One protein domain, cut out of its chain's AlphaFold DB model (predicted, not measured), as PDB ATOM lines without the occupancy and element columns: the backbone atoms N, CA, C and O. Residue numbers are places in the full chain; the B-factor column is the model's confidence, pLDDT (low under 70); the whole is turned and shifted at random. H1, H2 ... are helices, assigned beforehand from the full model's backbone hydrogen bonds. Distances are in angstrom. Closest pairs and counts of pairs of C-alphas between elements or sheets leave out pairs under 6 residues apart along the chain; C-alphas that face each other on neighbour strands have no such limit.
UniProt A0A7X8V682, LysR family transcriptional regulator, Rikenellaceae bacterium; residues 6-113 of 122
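What this domain is: This is residues 6 to 113 of the 122 residues of the protein "LysR family transcriptional regulator" of Rikenellaceae bacterium (UniProt A0A7X8V682). What shape do these atoms make? A small head of three crossed helices, H1, H2 and H3, sits at one end, and the long helix H4 runs out from it as an arm, packing on H1 with residues 66 to 73 alone. Past the far end of H4 the chain turns round and folds back as a long unnamed stretch to a small helix, H5, which stands free of the head and of the arm. What is it made of, and how large is it? The printed part has 108 residues with five named helices, H1 to H5 in chain order, and no named strand, which is the class all helix. It is loose, with a radius of gyration of the C-alphas of 17.8 A, and flat, spanning 49 by 41 by 17 A.

How they stand to each other: What does the longest helix touch? H4, residues 60 to 82, touches H1, residues 6 to 16, at a steep tilt of 67 degrees, opposite ways; their closest C-alphas, those of Leu 7 and Ala 69, are 6.4 A apart. What else meets at H1, the hub? H1 touches H2, residues 19 to 25, about perpendicular at 81 degrees, the closest C-alphas being those of Val 13 and Ala 22, 5.1 A apart. It touches H3, residues 30 to 44, at a steep tilt of 62 degrees, opposite ways, the closest C-alphas being those of Arg 6 and Asn 36, 5.7 A apart. H3 touches H2 with residues 30 to 34 alone, at a steep tilt of 67 degrees, only just short of about perpendicular, with the closest C-alphas, those of Ala 23 and Gln 30, 5.1 A apart. Which parts stay apart, and how are the backbones formed? H4 is apart from H2 and H3, and H5, residues 102 to 111, touches no helix. Each O i to N i+4 pair is within hydrogen-bond range in H1, H2 and H3, against 17 of 19 in H4 and 4 of 6 in H5.

Where its parts are: Where does the longest helix run? H4 goes from C-alpha 60 at (-52.267, 13.878, 36.314) to C-alpha 82 at (-19.818, 21.107, 42.808), 33.9 A. How long are the others? H3 is 21.1 A, H1 and H5 are 15.5 A each, and H2 is 10.0 A; H5 ends with C-alpha 111 at (-32.364, 24.322, 13.605).

The domain as a whole: Which links are long? Residues 45 to 59 and 83 to 101 are long links, the others tight, and the printed part has no cut. Where is confidence low? Residues 53 to 54 and 85 to 113 are under 70 in pLDDT.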
ATOM      1  N   ARG A   6     -40.664  28.846  43.602       94.56
ATOM      2  CA  ARG A   6     -41.948  28.216  43.240       94.56
ATOM      3  C   ARG A   6     -41.808  26.704  43.191       94.56
ATOM      4  O   ARG A   6     -42.695  26.005  43.671       94.56
ATOM      5  N   LEU A   7     -40.674  26.217  42.694       94.69
ATOM      6  CA  LEU A   7     -40.388  24.792  42.641       94.69
ATOM      7  C   LEU A   7     -40.217  24.175  44.035       94.69
ATOM      8  O   LEU A   7     -40.760  23.104  44.297       94.69
ATOM      9  N   LYS A   8     -39.538  24.874  44.957       94.06
ATOM     10  CA  LYS A   8     -39.433  24.451  46.364       94.06
ATOM     11  C   LYS A   8     -40.795  24.414  47.057       94.06
ATOM     12  O   LYS A   8     -41.097  23.456  47.759       94.06
ATOM     13  N   ILE A   9     -41.624  25.439  46.839       96.44
ATOM     14  CA  ILE A   9     -42.990  25.493  47.377       96.44
ATOM     15  C   ILE A   9     -43.820  24.323  46.841       96.44
ATOM     16  O   ILE A   9     -44.471  23.639  47.623       96.44
ATOM     17  N   PHE A  10     -43.768  24.061  45.533       97.25
ATOM     18  CA  PHE A  10     -44.425  22.907  44.924       97.25
ATOM     19  C   PHE A  10     -43.965  21.586  45.553       97.25
ATOM     20  O   PHE A  10     -44.804  20.821  46.023       97.25
ATOM     21  N   ALA A  11     -42.652  21.354  45.635       96.31
ATOM     22  CA  ALA A  11     -42.095  20.131  46.209       96.31
ATOM     23  C   ALA A  11     -42.524  19.922  47.670       96.31
ATOM     24  O   ALA A  11     -42.904  18.815  48.040       96.31
ATOM     25  N   ALA A  12     -42.554  20.989  48.477       96.12
ATOM     26  CA  ALA A  12     -43.044  20.915  49.850       96.12
ATOM     27  C   ALA A  12     -44.538  20.552  49.910       96.12
ATOM     28  O   ALA A  12     -44.943  19.710  50.704       96.12
ATOM     29  N   VAL A  13     -45.385  21.151  49.067       96.62
ATOM     30  CA  VAL A  13     -46.822  20.814  49.051       96.62
ATOM     31  C   VAL A  13     -47.046  19.348  48.678       96.62
ATOM     32  O   VAL A  13     -47.916  18.714  49.273       96.62
ATOM     33  N   VAL A  14     -46.246  18.799  47.760       96.62
ATOM     34  CA  VAL A  14     -46.268  17.367  47.425       96.62
ATOM     35  C   VAL A  14     -45.841  16.512  48.617       96.62
ATOM     36  O   VAL A  14     -46.583  15.616  49.015       96.62
ATOM     37  N   GLU A  15     -44.691  16.817  49.224       96.00
ATOM     38  CA  GLU A  15     -44.131  16.065  50.357       96.00
ATOM     39  C   GLU A  15     -45.105  15.977  51.536       96.00
ATOM     40  O   GLU A  15     -45.324  14.904  52.096       96.00
ATOM     41  N   PHE A  16     -45.732  17.100  51.892       95.50
ATOM     42  CA  PHE A  16     -46.647  17.159  53.030       95.50
ATOM     43  C   PHE A  16     -48.101  16.836  52.666       95.50
ATOM     44  O   PHE A  16     -48.934  16.721  53.566       95.50
ATOM     45  N   SER A  17     -48.438  16.745  51.371       94.25
ATOM     46  CA  SER A  17     -49.812  16.576  50.859       94.25
ATOM     47  C   SER A  17     -50.828  17.564  51.465       94.25
ATOM     48  O   SER A  17     -52.033  17.311  51.530       94.25
ATOM     49  N   ASN A  18     -50.348  18.718  51.936       94.19
ATOM     50  CA  ASN A  18     -51.139  19.705  52.658       94.19
ATOM     51  C   ASN A  18     -50.490  21.094  52.571       94.19
ATOM     52  O   ASN A  18     -49.343  21.295  52.973       94.19
ATOM     53  N   PHE A  19     -51.255  22.079  52.097       94.12
ATOM     54  CA  PHE A  19     -50.782  23.454  51.912       94.12
ATOM     55  C   PHE A  19     -50.369  24.144  53.216       94.12
ATOM     56  O   PHE A  19     -49.405  24.905  53.230       94.12
ATOM     57  N   THR A  20     -51.094  23.904  54.309       94.69
ATOM     58  CA  THR A  20     -50.792  24.499  55.616       94.69
ATOM     59  C   THR A  20     -49.543  23.871  56.220       94.69
ATOM     60  O   THR A  20     -48.689  24.592  56.727       94.69
ATOM     61  N   ALA A  21     -49.395  22.548  56.133       95.19
ATOM     62  CA  ALA A  21     -48.197  21.862  56.612       95.19
ATOM     63  C   ALA A  21     -46.944  22.285  55.825       95.19
ATOM     64  O   ALA A  21     -45.922  22.593  56.435       95.19
ATOM     65  N   ALA A  22     -47.049  22.408  54.498       95.94
ATOM     66  CA  ALA A  22     -45.973  22.929  53.657       95.94
ATOM     67  C   ALA A  22     -45.625  24.393  53.978       95.94
ATOM     68  O   ALA A  22     -44.458  24.769  54.002       95.94
ATOM     69  N   ALA A  23     -46.624  25.232  54.268       96.19
ATOM     70  CA  ALA A  23     -46.385  26.610  54.694       96.19
ATOM     71  C   ALA A  23     -45.585  26.665  56.004       96.19
ATOM     72  O   ALA A  23     -44.595  27.393  56.094       96.19
ATOM     73  N   THR A  24     -45.975  25.843  56.983       97.00
ATOM     74  CA  THR A  24     -45.280  25.714  58.268       97.00
ATOM     75  C   THR A  24     -43.841  25.234  58.089       97.00
ATOM     76  O   THR A  24     -42.944  25.817  58.695       97.00
ATOM     77  N   SER A  25     -43.591  24.222  57.248       97.12
ATOM     78  CA  SER A  25     -42.231  23.697  57.036       97.12
ATOM     79  C   SER A  25     -41.308  24.705  56.348       97.12
ATOM     80  O   SER A  25     -40.121  24.768  56.656       97.12
ATOM     81  N   LEU A  26     -41.862  25.542  55.467       95.62
ATOM     82  CA  LEU A  26     -41.135  26.590  54.755       95.62
ATOM     83  C   LEU A  26     -41.045  27.917  55.528       95.62
ATOM     84  O   LEU A  26     -40.417  28.857  55.043       95.62
ATOM     85  N   GLY A  27     -41.687  28.030  56.696       97.06
ATOM     86  CA  GLY A  27     -41.705  29.263  57.487       97.06
ATOM     87  C   GLY A  27     -42.423  30.431  56.800       97.06
ATOM     88  O   GLY A  27     -42.084  31.591  57.036       97.06
ATOM     89  N   ILE A  28     -43.400  30.146  55.934       96.75
ATOM     90  CA  ILE A  28     -44.197  31.155  55.221       96.75
ATOM     91  C   ILE A  28     -45.692  30.970  55.494       96.75
ATOM     92  O   ILE A  28     -46.124  30.016  56.131       96.75
ATOM     93  N   THR A  29     -46.517  31.904  55.025       97.56
ATOM     94  CA  THR A  29     -47.969  31.820  55.211       97.56
ATOM     95  C   THR A  29     -48.615  30.908  54.162       97.56
ATOM     96  O   THR A  29     -48.175  30.836  53.013       97.56
ATOM     97  N   GLN A  30     -49.710  30.234  54.523       95.31
ATOM     98  CA  GLN A  30     -50.479  29.402  53.587       95.31
ATOM     99  C   GLN A  30     -51.005  30.185  52.358       95.31
ATOM    100  O   GLN A  30     -50.932  29.648  51.246       95.31
ATOM    101  N   PRO A  31     -51.450  31.458  52.480       96.25
ATOM    102  CA  PRO A  31     -51.765  32.284  51.315       96.25
ATOM    103  C   PRO A  31     -50.566  32.495  50.387       96.25
ATOM    104  O   PRO A  31     -50.738  32.460  49.171       96.25
ATOM    105  N   ALA A  32     -49.352  32.651  50.929       96.62
ATOM    106  CA  ALA A  32     -48.144  32.777  50.115       96.62
ATOM    107  C   ALA A  32     -47.843  31.482  49.345       96.62
ATOM    108  O   ALA A  32     -47.527  31.553  48.158       96.62
ATOM    109  N   VAL A  33     -47.995  30.308  49.973       96.00
ATOM    110  CA  VAL A  33     -47.904  29.008  49.278       96.00
ATOM    111  C   VAL A  33     -48.925  28.951  48.143       96.00
ATOM    112  O   VAL A  33     -48.552  28.747  46.991       96.00
ATOM    113  N   SER A  34     -50.201  29.211  48.444       95.19
ATOM    114  CA  SER A  34     -51.292  29.135  47.461       95.19
ATOM    115  C   SER A  34     -51.074  30.069  46.271       95.19
ATOM    116  O   SER A  34     -51.284  29.666  45.133       95.19
ATOM    117  N   GLN A  35     -50.620  31.301  46.516       96.25
ATOM    118  CA  GLN A  35     -50.313  32.264  45.457       96.25
ATOM    119  C   GLN A  35     -49.157  31.797  44.568       96.25
ATOM    120  O   GLN A  35     -49.237  31.927  43.351       96.25
ATOM    121  N   ASN A  36     -48.095  31.235  45.153       96.88
ATOM    122  CA  ASN A  36     -46.956  30.738  44.378       96.88
ATOM    123  C   ASN A  36     -47.324  29.506  43.541       96.88
ATOM    124  O   ASN A  36     -46.871  29.406  42.404       96.88
ATOM    125  N   ILE A  37     -48.166  28.611  44.069       96.31
ATOM    126  CA  ILE A  37     -48.694  27.471  43.310       96.31
ATOM    127  C   ILE A  37     -49.612  27.944  42.184       96.31
ATOM    128  O   ILE A  37     -49.420  27.532  41.048       96.31
ATOM    129  N   ALA A  38     -50.548  28.854  42.460       95.94
ATOM    130  CA  ALA A  38     -51.438  29.389  41.432       95.94
ATOM    131  C   ALA A  38     -50.661  30.100  40.311       95.94
ATOM    132  O   ALA A  38     -51.004  29.974  39.139       95.94
ATOM    133  N   GLU A  39     -49.596  30.822  40.659       96.62
ATOM    134  CA  GLU A  39     -48.717  31.453  39.676       96.62
ATOM    135  C   GLU A  39     -47.928  30.420  38.863       96.62
ATOM    136  O   GLU A  39     -47.784  30.579  37.654       96.62
ATOM    137  N   LEU A  40     -47.444  29.349  39.497       96.44
ATOM    138  CA  LEU A  40     -46.785  28.247  38.796       96.44
ATOM    139  C   LEU A  40     -47.741  27.567  37.804       96.44
ATOM    140  O   LEU A  40     -47.401  27.413  36.637       96.44
ATOM    141  N   GLU A  41     -48.957  27.239  38.238       96.81
ATOM    142  CA  GLU A  41     -50.014  26.689  37.379       96.81
ATOM    143  C   GLU A  41     -50.348  27.632  36.214       96.81
ATOM    144  O   GLU A  41     -50.503  27.198  35.073       96.81
ATOM    145  N   ARG A  42     -50.398  28.947  36.470       96.94
ATOM    146  CA  ARG A  42     -50.628  29.963  35.434       96.94
ATOM    147  C   ARG A  42     -49.503  29.992  34.399       96.94
ATOM    148  O   ARG A  42     -49.791  30.124  33.214       96.94
ATOM    149  N   LEU A  43     -48.247  29.894  34.833       95.69
ATOM    150  CA  LEU A  43     -47.084  29.883  33.941       95.69
ATOM    151  C   LEU A  43     -47.022  28.607  33.094       95.69
ATOM    152  O   LEU A  43     -46.645  28.678  31.929       95.69
ATOM    153  N   LEU A  44     -47.418  27.467  33.661       95.38
ATOM    154  CA  LEU A  44     -47.451  26.183  32.959       95.38
ATOM    155  C   LEU A  44     -48.710  25.999  32.097       95.38
ATOM    156  O   LEU A  44     -48.754  25.106  31.258       95.38
ATOM    157  N   GLY A  45     -49.749  26.812  32.309       97.38
ATOM    158  CA  GLY A  45     -51.029  26.696  31.605       97.38
ATOM    159  C   GLY A  45     -51.861  25.473  32.009       97.38
ATOM    160  O   GLY A  45     -52.884  25.197  31.383       97.38
ATOM    161  N   VAL A  46     -51.456  24.753  33.058       97.12
ATOM    162  CA  VAL A  46     -52.106  23.534  33.558       97.12
ATOM    163  C   VAL A  46     -52.272  23.597  35.069       97.12
ATOM    164  O   VAL A  46     -51.541  24.297  35.766       97.12
ATOM    165  N   ARG A  47     -53.236  22.839  35.596       96.62
ATOM    166  CA  ARG A  47     -53.378  22.664  37.044       96.62
ATOM    167  C   ARG A  47     -52.540  21.497  37.519       96.62
ATOM    168  O   ARG A  47     -52.597  20.421  36.925       96.62
ATOM    169  N   LEU A  48     -51.833  21.703  38.617       97.06
ATOM    170  CA  LEU A  48     -51.001  20.702  39.265       97.06
ATOM    171  C   LEU A  48     -51.720  20.071  40.461       97.06
ATOM    172  O   LEU A  48     -51.480  18.904  40.756       97.06
ATOM    173  N   PHE A  49     -52.633  20.803  41.110       96.50
ATOM    174  CA  PHE A  49     -53.426  20.294  42.232       96.50
ATOM    175  C   PHE A  49     -54.935  20.332  41.967       96.50
ATOM    176  O   PHE A  49     -55.468  21.214  41.284       96.50
ATOM    177  N   GLU A  50     -55.643  19.369  42.550       93.50
ATOM    178  CA  GLU A  50     -57.100  19.325  42.588       93.50
ATOM    179  C   GLU A  50     -57.664  20.413  43.516       93.50
ATOM    180  O   GLU A  50     -57.049  20.820  44.503       93.50
ATOM    181  N   ARG A  51     -58.883  20.887  43.230       80.62
ATOM    182  CA  ARG A  51     -59.566  21.888  44.071       80.62
ATOM    183  C   ARG A  51     -60.271  21.232  45.257       80.62
ATOM    184  O   ARG A  51     -61.500  21.202  45.318       80.62
ATOM    185  N   THR A  52     -59.498  20.735  46.213       78.25
ATOM    186  CA  THR A  52     -59.995  20.155  47.468       78.25
ATOM    187  C   THR A  52     -59.723  21.088  48.650       78.25
ATOM    188  O   THR A  52     -58.728  21.804  48.686       78.25
ATOM    189  N   ARG A  53     -60.642  21.137  49.627       67.56
ATOM    190  CA  ARG A  53     -60.573  22.095  50.754       67.56
ATOM    191  C   ARG A  53     -59.561  21.724  51.843       67.56
ATOM    192  O   ARG A  53     -59.230  22.586  52.649       67.56
ATOM    193  N   SER A  54     -59.099  20.476  51.879       69.44
ATOM    194  CA  SER A  54     -58.385  19.930  53.044       69.44
ATOM    195  C   SER A  54     -57.053  19.265  52.700       69.44
ATOM    196  O   SER A  54     -56.152  19.233  53.533       69.44
ATOM    197  N   GLU A  55     -56.924  18.751  51.479       84.50
ATOM    198  CA  GLU A  55     -55.797  17.931  51.037       84.50
ATOM    199  C   GLU A  55     -55.222  18.506  49.748       84.50
ATOM    200  O   GLU A  55     -55.966  19.048  48.926       84.50
ATOM    201  N   ALA A  56     -53.905  18.402  49.580       91.31
ATOM    202  CA  ALA A  56     -53.233  18.734  48.333       91.31
ATOM    203  C   ALA A  56     -53.096  17.461  47.493       91.31
ATOM    204  O   ALA A  56     -52.133  16.712  47.632       91.31
ATOM    205  N   VAL A  57     -54.084  17.206  46.638       95.12
ATOM    206  CA  VAL A  57     -54.081  16.047  45.739       95.12
ATOM    207  C   VAL A  57     -53.533  16.474  44.383       95.12
ATOM    208  O   VAL A  57     -54.009  17.455  43.813       95.12
ATOM    209  N   LEU A  58     -52.538  15.754  43.865       96.38
ATOM    210  CA  LEU A  58     -51.982  16.021  42.538       96.38
ATOM    211  C   LEU A  58     -52.955  15.609  41.429       96.38
ATOM    212  O   LEU A  58     -53.517  14.507  41.446       96.38
ATOM    213  N   THR A  59     -53.073  16.461  40.413       97.31
ATOM    214  CA  THR A  59     -53.666  16.093  39.123       97.31
ATOM    215  C   THR A  59     -52.729  15.135  38.367       97.31
ATOM    216  O   THR A  59     -51.608  14.855  38.800       97.31
ATOM    217  N   GLU A  60     -53.157  14.639  37.204       96.62
ATOM    218  CA  GLU A  60     -52.267  13.878  36.314       96.62
ATOM    219  C   GLU A  60     -51.062  14.706  35.847       96.62
ATOM    220  O   GLU A  60     -49.924  14.248  35.940       96.62
ATOM    221  N   GLU A  61     -51.286  15.957  35.440       97.25
ATOM    222  CA  GLU A  61     -50.188  16.849  35.052       97.25
ATOM    223  C   GLU A  61     -49.308  17.228  36.248       97.25
ATOM    224  O   GLU A  61     -48.093  17.344  36.109       97.25
ATOM    225  N   GLY A  62     -49.892  17.327  37.445       97.12
ATOM    226  CA  GLY A  62     -49.165  17.486  38.700       97.12
ATOM    227  C   GLY A  62     -48.171  16.356  38.962       97.12
ATOM    228  O   GLY A  62     -47.015  16.626  39.286       97.12
ATOM    229  N   ARG A  63     -48.589  15.097  38.771       97.00
ATOM    230  CA  ARG A  63     -47.711  13.921  38.911       97.00
ATOM    231  C   ARG A  63     -46.573  13.917  37.892       97.00
ATOM    232  O   ARG A  63     -45.441  13.594  38.240       97.00
ATOM    233  N   ARG A  64     -46.847  14.297  36.642       96.44
ATOM    234  CA  ARG A  64     -45.800  14.414  35.611       96.44
ATOM    235  C   ARG A  64     -44.811  15.521  35.953       96.44
ATOM    236  O   ARG A  64     -43.602  15.299  35.922       96.44
ATOM    237  N   PHE A  65     -45.321  16.689  36.338       96.44
ATOM    238  CA  PHE A  65     -44.504  17.827  36.744       96.44
ATOM    239  C   PHE A  65     -43.638  17.514  37.969       96.44
ATOM    240  O   PHE A  65     -42.490  17.947  38.025       96.44
ATOM    241  N   GLU A  66     -44.132  16.710  38.914       96.25
ATOM    242  CA  GLU A  66     -43.357  16.255  40.070       96.25
ATOM    243  C   GLU A  66     -42.048  15.556  39.674       96.25
ATOM    244  O   GLU A  66     -41.000  15.823  40.269       96.25
ATOM    245  N   GLY A  67     -42.083  14.713  38.637       92.56
ATOM    246  CA  GLY A  67     -40.889  14.058  38.103       92.56
ATOM    247  C   GLY A  67     -39.831  15.065  37.644       92.56
ATOM    248  O   GLY A  67     -38.674  14.982  38.063       92.56
ATOM    249  N   TYR A  68     -40.240  16.063  36.856       94.19
ATOM    250  CA  TYR A  68     -39.353  17.138  36.400       94.19
ATOM    251  C   TYR A  68     -38.846  17.997  37.562       94.19
ATOM    252  O   TYR A  68     -37.649  18.261  37.663       94.19
ATOM    253  N   ALA A  69     -39.732  18.387  38.482       93.31
ATOM    254  CA  ALA A  69     -39.382  19.197  39.644       93.31
ATOM    255  C   ALA A  69     -38.303  18.526  40.501       93.31
ATOM    256  O   ALA A  69     -37.341  19.174  40.916       93.31
ATOM    257  N   ARG A  70     -38.422  17.211  40.711       91.19
ATOM    258  CA  ARG A  70     -37.441  16.413  41.450       91.19
ATOM    259  C   ARG A  70     -36.072  16.414  40.773       91.19
ATOM    260  O   ARG A  70     -35.064  16.583  41.456       91.19
ATOM    261  N   GLN A  71     -36.028  16.252  39.451       90.75
ATOM    262  CA  GLN A  71     -34.776  16.281  38.689       90.75
ATOM    263  C   GLN A  71     -34.116  17.661  38.731       90.75
ATOM    264  O   GLN A  71     -32.921  17.758  38.999       90.75
ATOM    265  N   ILE A  72     -34.884  18.733  38.532       91.12
ATOM    266  CA  ILE A  72     -34.360  20.106  38.569       91.12
ATOM    267  C   ILE A  72     -33.782  20.423  39.955       91.12
ATOM    268  O   ILE A  72     -32.655  20.903  40.060       91.12
ATOM    269  N   LEU A  73     -34.512  20.108  41.031       89.62
ATOM    270  CA  LEU A  73     -34.034  20.324  42.401       89.62
ATOM    271  C   LEU A  73     -32.792  19.484  42.726       89.62
ATOM    272  O   LEU A  73     -31.904  19.960  43.436       89.62
ATOM    273  N   HIS A  74     -32.704  18.259  42.199       87.81
ATOM    274  CA  HIS A  74     -31.500  17.439  42.308       87.81
ATOM    275  C   HIS A  74     -30.300  18.120  41.641       87.81
ATOM    276  O   HIS A  74     -29.261  18.274  42.278       87.81
ATOM    277  N   TRP A  75     -30.451  18.592  40.402       87.38
ATOM    278  CA  TRP A  75     -29.364  19.252  39.682       87.38
ATOM    279  C   TRP A  75     -28.960  20.591  40.294       87.38
ATOM    280  O   TRP A  75     -27.770  20.896  40.318       87.38
ATOM    281  N   TYR A  76     -29.898  21.354  40.867       87.75
ATOM    282  CA  TYR A  76     -29.538  22.531  41.660       87.75
ATOM    283  C   TYR A  76     -28.651  22.164  42.845       87.75
ATOM    284  O   TYR A  76     -27.624  22.808  43.039       87.75
ATOM    285  N   ARG A  77     -28.990  21.108  43.594       84.12
ATOM    286  CA  ARG A  77     -28.154  20.638  44.706       84.12
ATOM    287  C   ARG A  77     -26.767  20.208  44.226       84.12
ATOM    288  O   ARG A  77     -25.775  20.650  44.790       84.12
ATOM    289  N   VAL A  78     -26.698  19.394  43.171       83.56
ATOM    290  CA  VAL A  78     -25.422  18.931  42.598       83.56
ATOM    291  C   VAL A  78     -24.559  20.113  42.152       83.56
ATOM    292  O   VAL A  78     -23.362  20.129  42.419       83.56
ATOM    293  N   ALA A  79     -25.154  21.123  41.513       82.44
ATOM    294  CA  ALA A  79     -24.439  22.332  41.120       82.44
ATOM    295  C   ALA A  79     -23.953  23.131  42.340       82.44
ATOM    296  O   ALA A  79     -22.808  23.570  42.373       82.44
ATOM    297  N   GLU A  80     -24.784  23.306  43.366       81.69
ATOM    298  CA  GLU A  80     -24.371  23.999  44.592       81.69
ATOM    299  C   GLU A  80     -23.210  23.297  45.303       81.69
ATOM    300  O   GLU A  80     -22.303  23.968  45.792       81.69
ATOM    301  N   GLU A  81     -23.214  21.964  45.332       79.38
ATOM    302  CA  GLU A  81     -22.128  21.158  45.891       79.38
ATOM    303  C   GLU A  81     -20.856  21.274  45.042       79.38
ATOM    304  O   GLU A  81     -19.798  21.619  45.565       79.38
ATOM    305  N   ALA A  82     -20.960  21.070  43.724       76.31
ATOM    306  CA  ALA A  82     -19.818  21.107  42.808       76.31
ATOM    307  C   ALA A  82     -19.139  22.484  42.733       76.31
ATOM    308  O   ALA A  82     -17.930  22.568  42.534       76.31
ATOM    309  N   PHE A  83     -19.909  23.563  42.893       77.44
ATOM    310  CA  PHE A  83     -19.417  24.942  42.839       77.44
ATOM    311  C   PHE A  83     -19.357  25.608  44.225       77.44
ATOM    312  O   PHE A  83     -19.275  26.838  44.326       77.44
ATOM    313  N   SER A  84     -19.383  24.815  45.300       76.56
ATOM    314  CA  SER A  84     -19.217  25.308  46.666       76.56
ATOM    315  C   SER A  84     -17.856  26.004  46.828       76.56
ATOM    316  O   SER A  84     -16.848  25.499  46.326       76.56
ATOM    317  N   PRO A  85     -17.760  27.133  47.563       67.12
ATOM    318  CA  PRO A  85     -16.496  27.845  47.778       67.12
ATOM    319  C   PRO A  85     -15.368  26.985  48.374       67.12
ATOM    320  O   PRO A  85     -14.200  27.332  48.226       67.12
ATOM    321  N   LEU A  86     -15.709  25.875  49.041       65.00
ATOM    322  CA  LEU A  86     -14.748  24.923  49.609       65.00
ATOM    323  C   LEU A  86     -14.110  23.993  48.559       65.00
ATOM    324  O   LEU A  86     -13.054  23.422  48.828       65.00
ATOM    325  N   ASP A  87     -14.716  23.865  47.375       61.81
ATOM    326  CA  ASP A  87     -14.299  22.961  46.292       61.81
ATOM    327  C   ASP A  87     -13.908  23.698  44.996       61.81
ATOM    328  O   ASP A  87     -13.695  23.070  43.955       61.81
ATOM    329  N   TYR A  88     -13.739  25.026  45.056       53.12
ATOM    330  CA  TYR A  88     -13.298  25.843  43.921       53.12
ATOM    331  C   TYR A  88     -11.968  25.308  43.345       53.12
ATOM    332  O   TYR A  88     -10.910  25.454  43.959       53.12
ATOM    333  N   GLY A  89     -12.024  24.679  42.164       56.16
ATOM    334  CA  GLY A  89     -10.857  24.142  41.446       56.16
ATOM    335  C   GLY A  89     -10.750  22.615  41.351       56.16
ATOM    336  O   GLY A  89      -9.780  22.132  40.769       56.16
ATOM    337  N   LYS A  90     -11.710  21.841  41.875       57.56
ATOM    338  CA  LYS A  90     -11.790  20.394  41.599       57.56
ATOM    339  C   LYS A  90     -12.614  20.124  40.340       57.56
ATOM    340  O   LYS A  90     -13.580  20.834  40.070       57.56
ATOM    341  N   GLU A  91     -12.234  19.106  39.565       56.28
ATOM    342  CA  GLU A  91     -13.060  18.636  38.447       56.28
ATOM    343  C   GLU A  91     -14.455  18.235  38.964       56.28
ATOM    344  O   GLU A  91     -14.550  17.577  40.007       56.28
ATOM    345  N   PRO A  92     -15.541  18.626  38.272       54.81
ATOM    346  CA  PRO A  92     -16.887  18.245  38.671       54.81
ATOM    347  C   PRO A  92     -17.012  16.718  38.652       54.81
ATOM    348  O   PRO A  92     -16.811  16.073  37.626       54.81
ATOM    349  N   VAL A  93     -17.368  16.138  39.798       57.53
ATOM    350  CA  VAL A  93     -17.416  14.680  40.019       57.53
ATOM    351  C   VAL A  93     -18.563  13.963  39.294       57.53
ATOM    352  O   VAL A  93     -18.696  12.749  39.415       57.53
ATOM    353  N   ASN A  94     -19.387  14.681  38.525       55.94
ATOM    354  CA  ASN A  94     -20.431  14.080  37.701       55.94
ATOM    355  C   ASN A  94     -20.708  14.947  36.457       55.94
ATOM    356  O   ASN A  94     -21.322  16.010  36.595       55.94
ATOM    357  N   PRO A  95     -20.261  14.557  35.246       58.62
ATOM    358  CA  PRO A  95     -20.673  15.249  34.036       58.62
ATOM    359  C   PRO A  95     -22.180  15.050  33.874       58.62
ATOM    360  O   PRO A  95     -22.664  13.919  33.838       58.62
ATOM    361  N   VAL A  96     -22.927  16.155  33.812       59.25
ATOM    362  CA  VAL A  96     -24.368  16.138  33.544       59.25
ATOM    363  C   VAL A  96     -24.597  15.351  32.253       59.25
ATOM    364  O   VAL A  96     -24.364  15.850  31.157       59.25
ATOM    365  N   SER A  97     -25.021  14.099  32.388       55.28
ATOM    366  CA  SER A  97     -25.415  13.263  31.262       55.28
ATOM    367  C   SER A  97     -26.892  13.535  31.044       55.28
ATOM    368  O   SER A  97     -27.738  12.888  31.655       55.28
ATOM    369  N   ILE A  98     -27.200  14.570  30.262       53.88
ATOM    370  CA  ILE A  98     -28.558  14.799  29.767       53.88
ATOM    371  C   ILE A  98     -28.806  13.671  28.763       53.88
ATOM    372  O   ILE A  98     -28.104  13.633  27.751       53.88
ATOM    373  N   PRO A  99     -29.726  12.723  29.023       44.03
ATOM    374  CA  PRO A  99     -30.124  11.779  27.998       44.03
ATOM    375  C   PRO A  99     -30.794  12.610  26.907       44.03
ATOM    376  O   PRO A  99     -31.885  13.138  27.114       44.03
ATOM    377  N   LEU A 100     -30.102  12.791  25.787       50.53
ATOM    378  CA  LEU A 100     -30.741  13.193  24.547       50.53
ATOM    379  C   LEU A 100     -31.651  12.017  24.195       50.53
ATOM    380  O   LEU A 100     -31.158  10.913  23.949       50.53
ATOM    381  N   ASP A 101     -32.969  12.190  24.302       46.97
ATOM    382  CA  ASP A 101     -33.843  11.226  23.653       46.97
ATOM    383  C   ASP A 101     -33.594  11.345  22.141       46.97
ATOM    384  O   ASP A 101     -33.387  12.438  21.613       46.97
ATOM    385  N   GLU A 102     -33.546  10.220  21.430       47.09
ATOM    386  CA  GLU A 102     -33.247  10.215  19.988       47.09
ATOM    387  C   GLU A 102     -34.273  11.033  19.171       47.09
ATOM    388  O   GLU A 102     -34.031  11.353  18.008       47.09
ATOM    389  N   ALA A 103     -35.417  11.399  19.765       49.16
ATOM    390  CA  ALA A 103     -36.427  12.236  19.132       49.16
ATOM    391  C   ALA A 103     -36.054  13.731  19.147       49.16
ATOM    392  O   ALA A 103     -36.443  14.451  18.227       49.16
ATOM    393  N   THR A 104     -35.268  14.200  20.124       52.91
ATOM    394  CA  THR A 104     -34.859  15.610  20.216       52.91
ATOM    395  C   THR A 104     -33.707  15.957  19.261       52.91
ATOM    396  O   THR A 104     -33.558  17.119  18.874       52.91
ATOM    397  N   ASP A 105     -32.924  14.966  18.822       47.81
ATOM    398  CA  ASP A 105     -31.758  15.170  17.949       47.81
ATOM    399  C   ASP A 105     -32.138  15.672  16.548       47.81
ATOM    400  O   ASP A 105     -31.451  16.522  15.981       47.81
ATOM    401  N   ALA A 106     -33.255  15.211  15.979       47.94
ATOM    402  CA  ALA A 106     -33.632  15.587  14.615       47.94
ATOM    403  C   ALA A 106     -34.113  17.048  14.504       47.94
ATOM    404  O   ALA A 106     -33.808  17.731  13.523       47.94
ATOM    405  N   GLU A 107     -34.839  17.548  15.509       46.78
ATOM    406  CA  GLU A 107     -35.399  18.907  15.492       46.78
ATOM    407  C   GLU A 107     -34.371  19.971  15.902       46.78
ATOM    408  O   GLU A 107     -34.318  21.045  15.295       46.78
ATOM    409  N   ILE A 108     -33.510  19.672  16.881       51.47
ATOM    410  CA  ILE A 108     -32.469  20.606  17.328       51.47
ATOM    411  C   ILE A 108     -31.367  20.725  16.265       51.47
ATOM    412  O   ILE A 108     -30.958  21.841  15.936       51.47
ATOM    413  N   TRP A 109     -30.933  19.621  15.646       50.44
ATOM    414  CA  TRP A 109     -29.865  19.655  14.637       50.44
ATOM    415  C   TRP A 109     -30.289  20.335  13.331       50.44
ATOM    416  O   TRP A 109     -29.492  21.040  12.711       50.44
ATOM    417  N   SER A 110     -31.565  20.210  12.942       50.12
ATOM    418  CA  SER A 110     -32.093  20.916  11.769       50.12
ATOM    419  C   SER A 110     -32.226  22.432  11.983       50.12
ATOM    420  O   SER A 110     -32.286  23.171  11.001       50.12
ATOM    421  N   SER A 111     -32.269  22.900  13.238       47.66
ATOM    422  CA  SER A 111     -32.364  24.322  13.605       47.66
ATOM    423  C   SER A 111     -30.994  24.950  13.918       47.66
ATOM    424  O   SER A 111     -30.761  26.124  13.640       47.66
ATOM    425  N   CYS A 112     -30.045  24.165  14.437       43.12
ATOM    426  CA  CYS A 112     -28.711  24.617  14.848       43.12
ATOM    427  C   CYS A 112     -27.627  24.506  13.761       43.12
ATOM    428  O   CYS A 112     -26.445  24.496  14.100       43.12
ATOM    429  N   GLY A 113     -28.005  24.452  12.480       43.88
ATOM    430  CA  GLY A 113     -27.146  24.115  11.335       43.88
ATOM    431  C   GLY A 113     -25.862  24.929  11.090       43.88
ATOM    432  O   GLY A 113     -25.251  24.705  10.058       43.88
TER     433      GLY A 113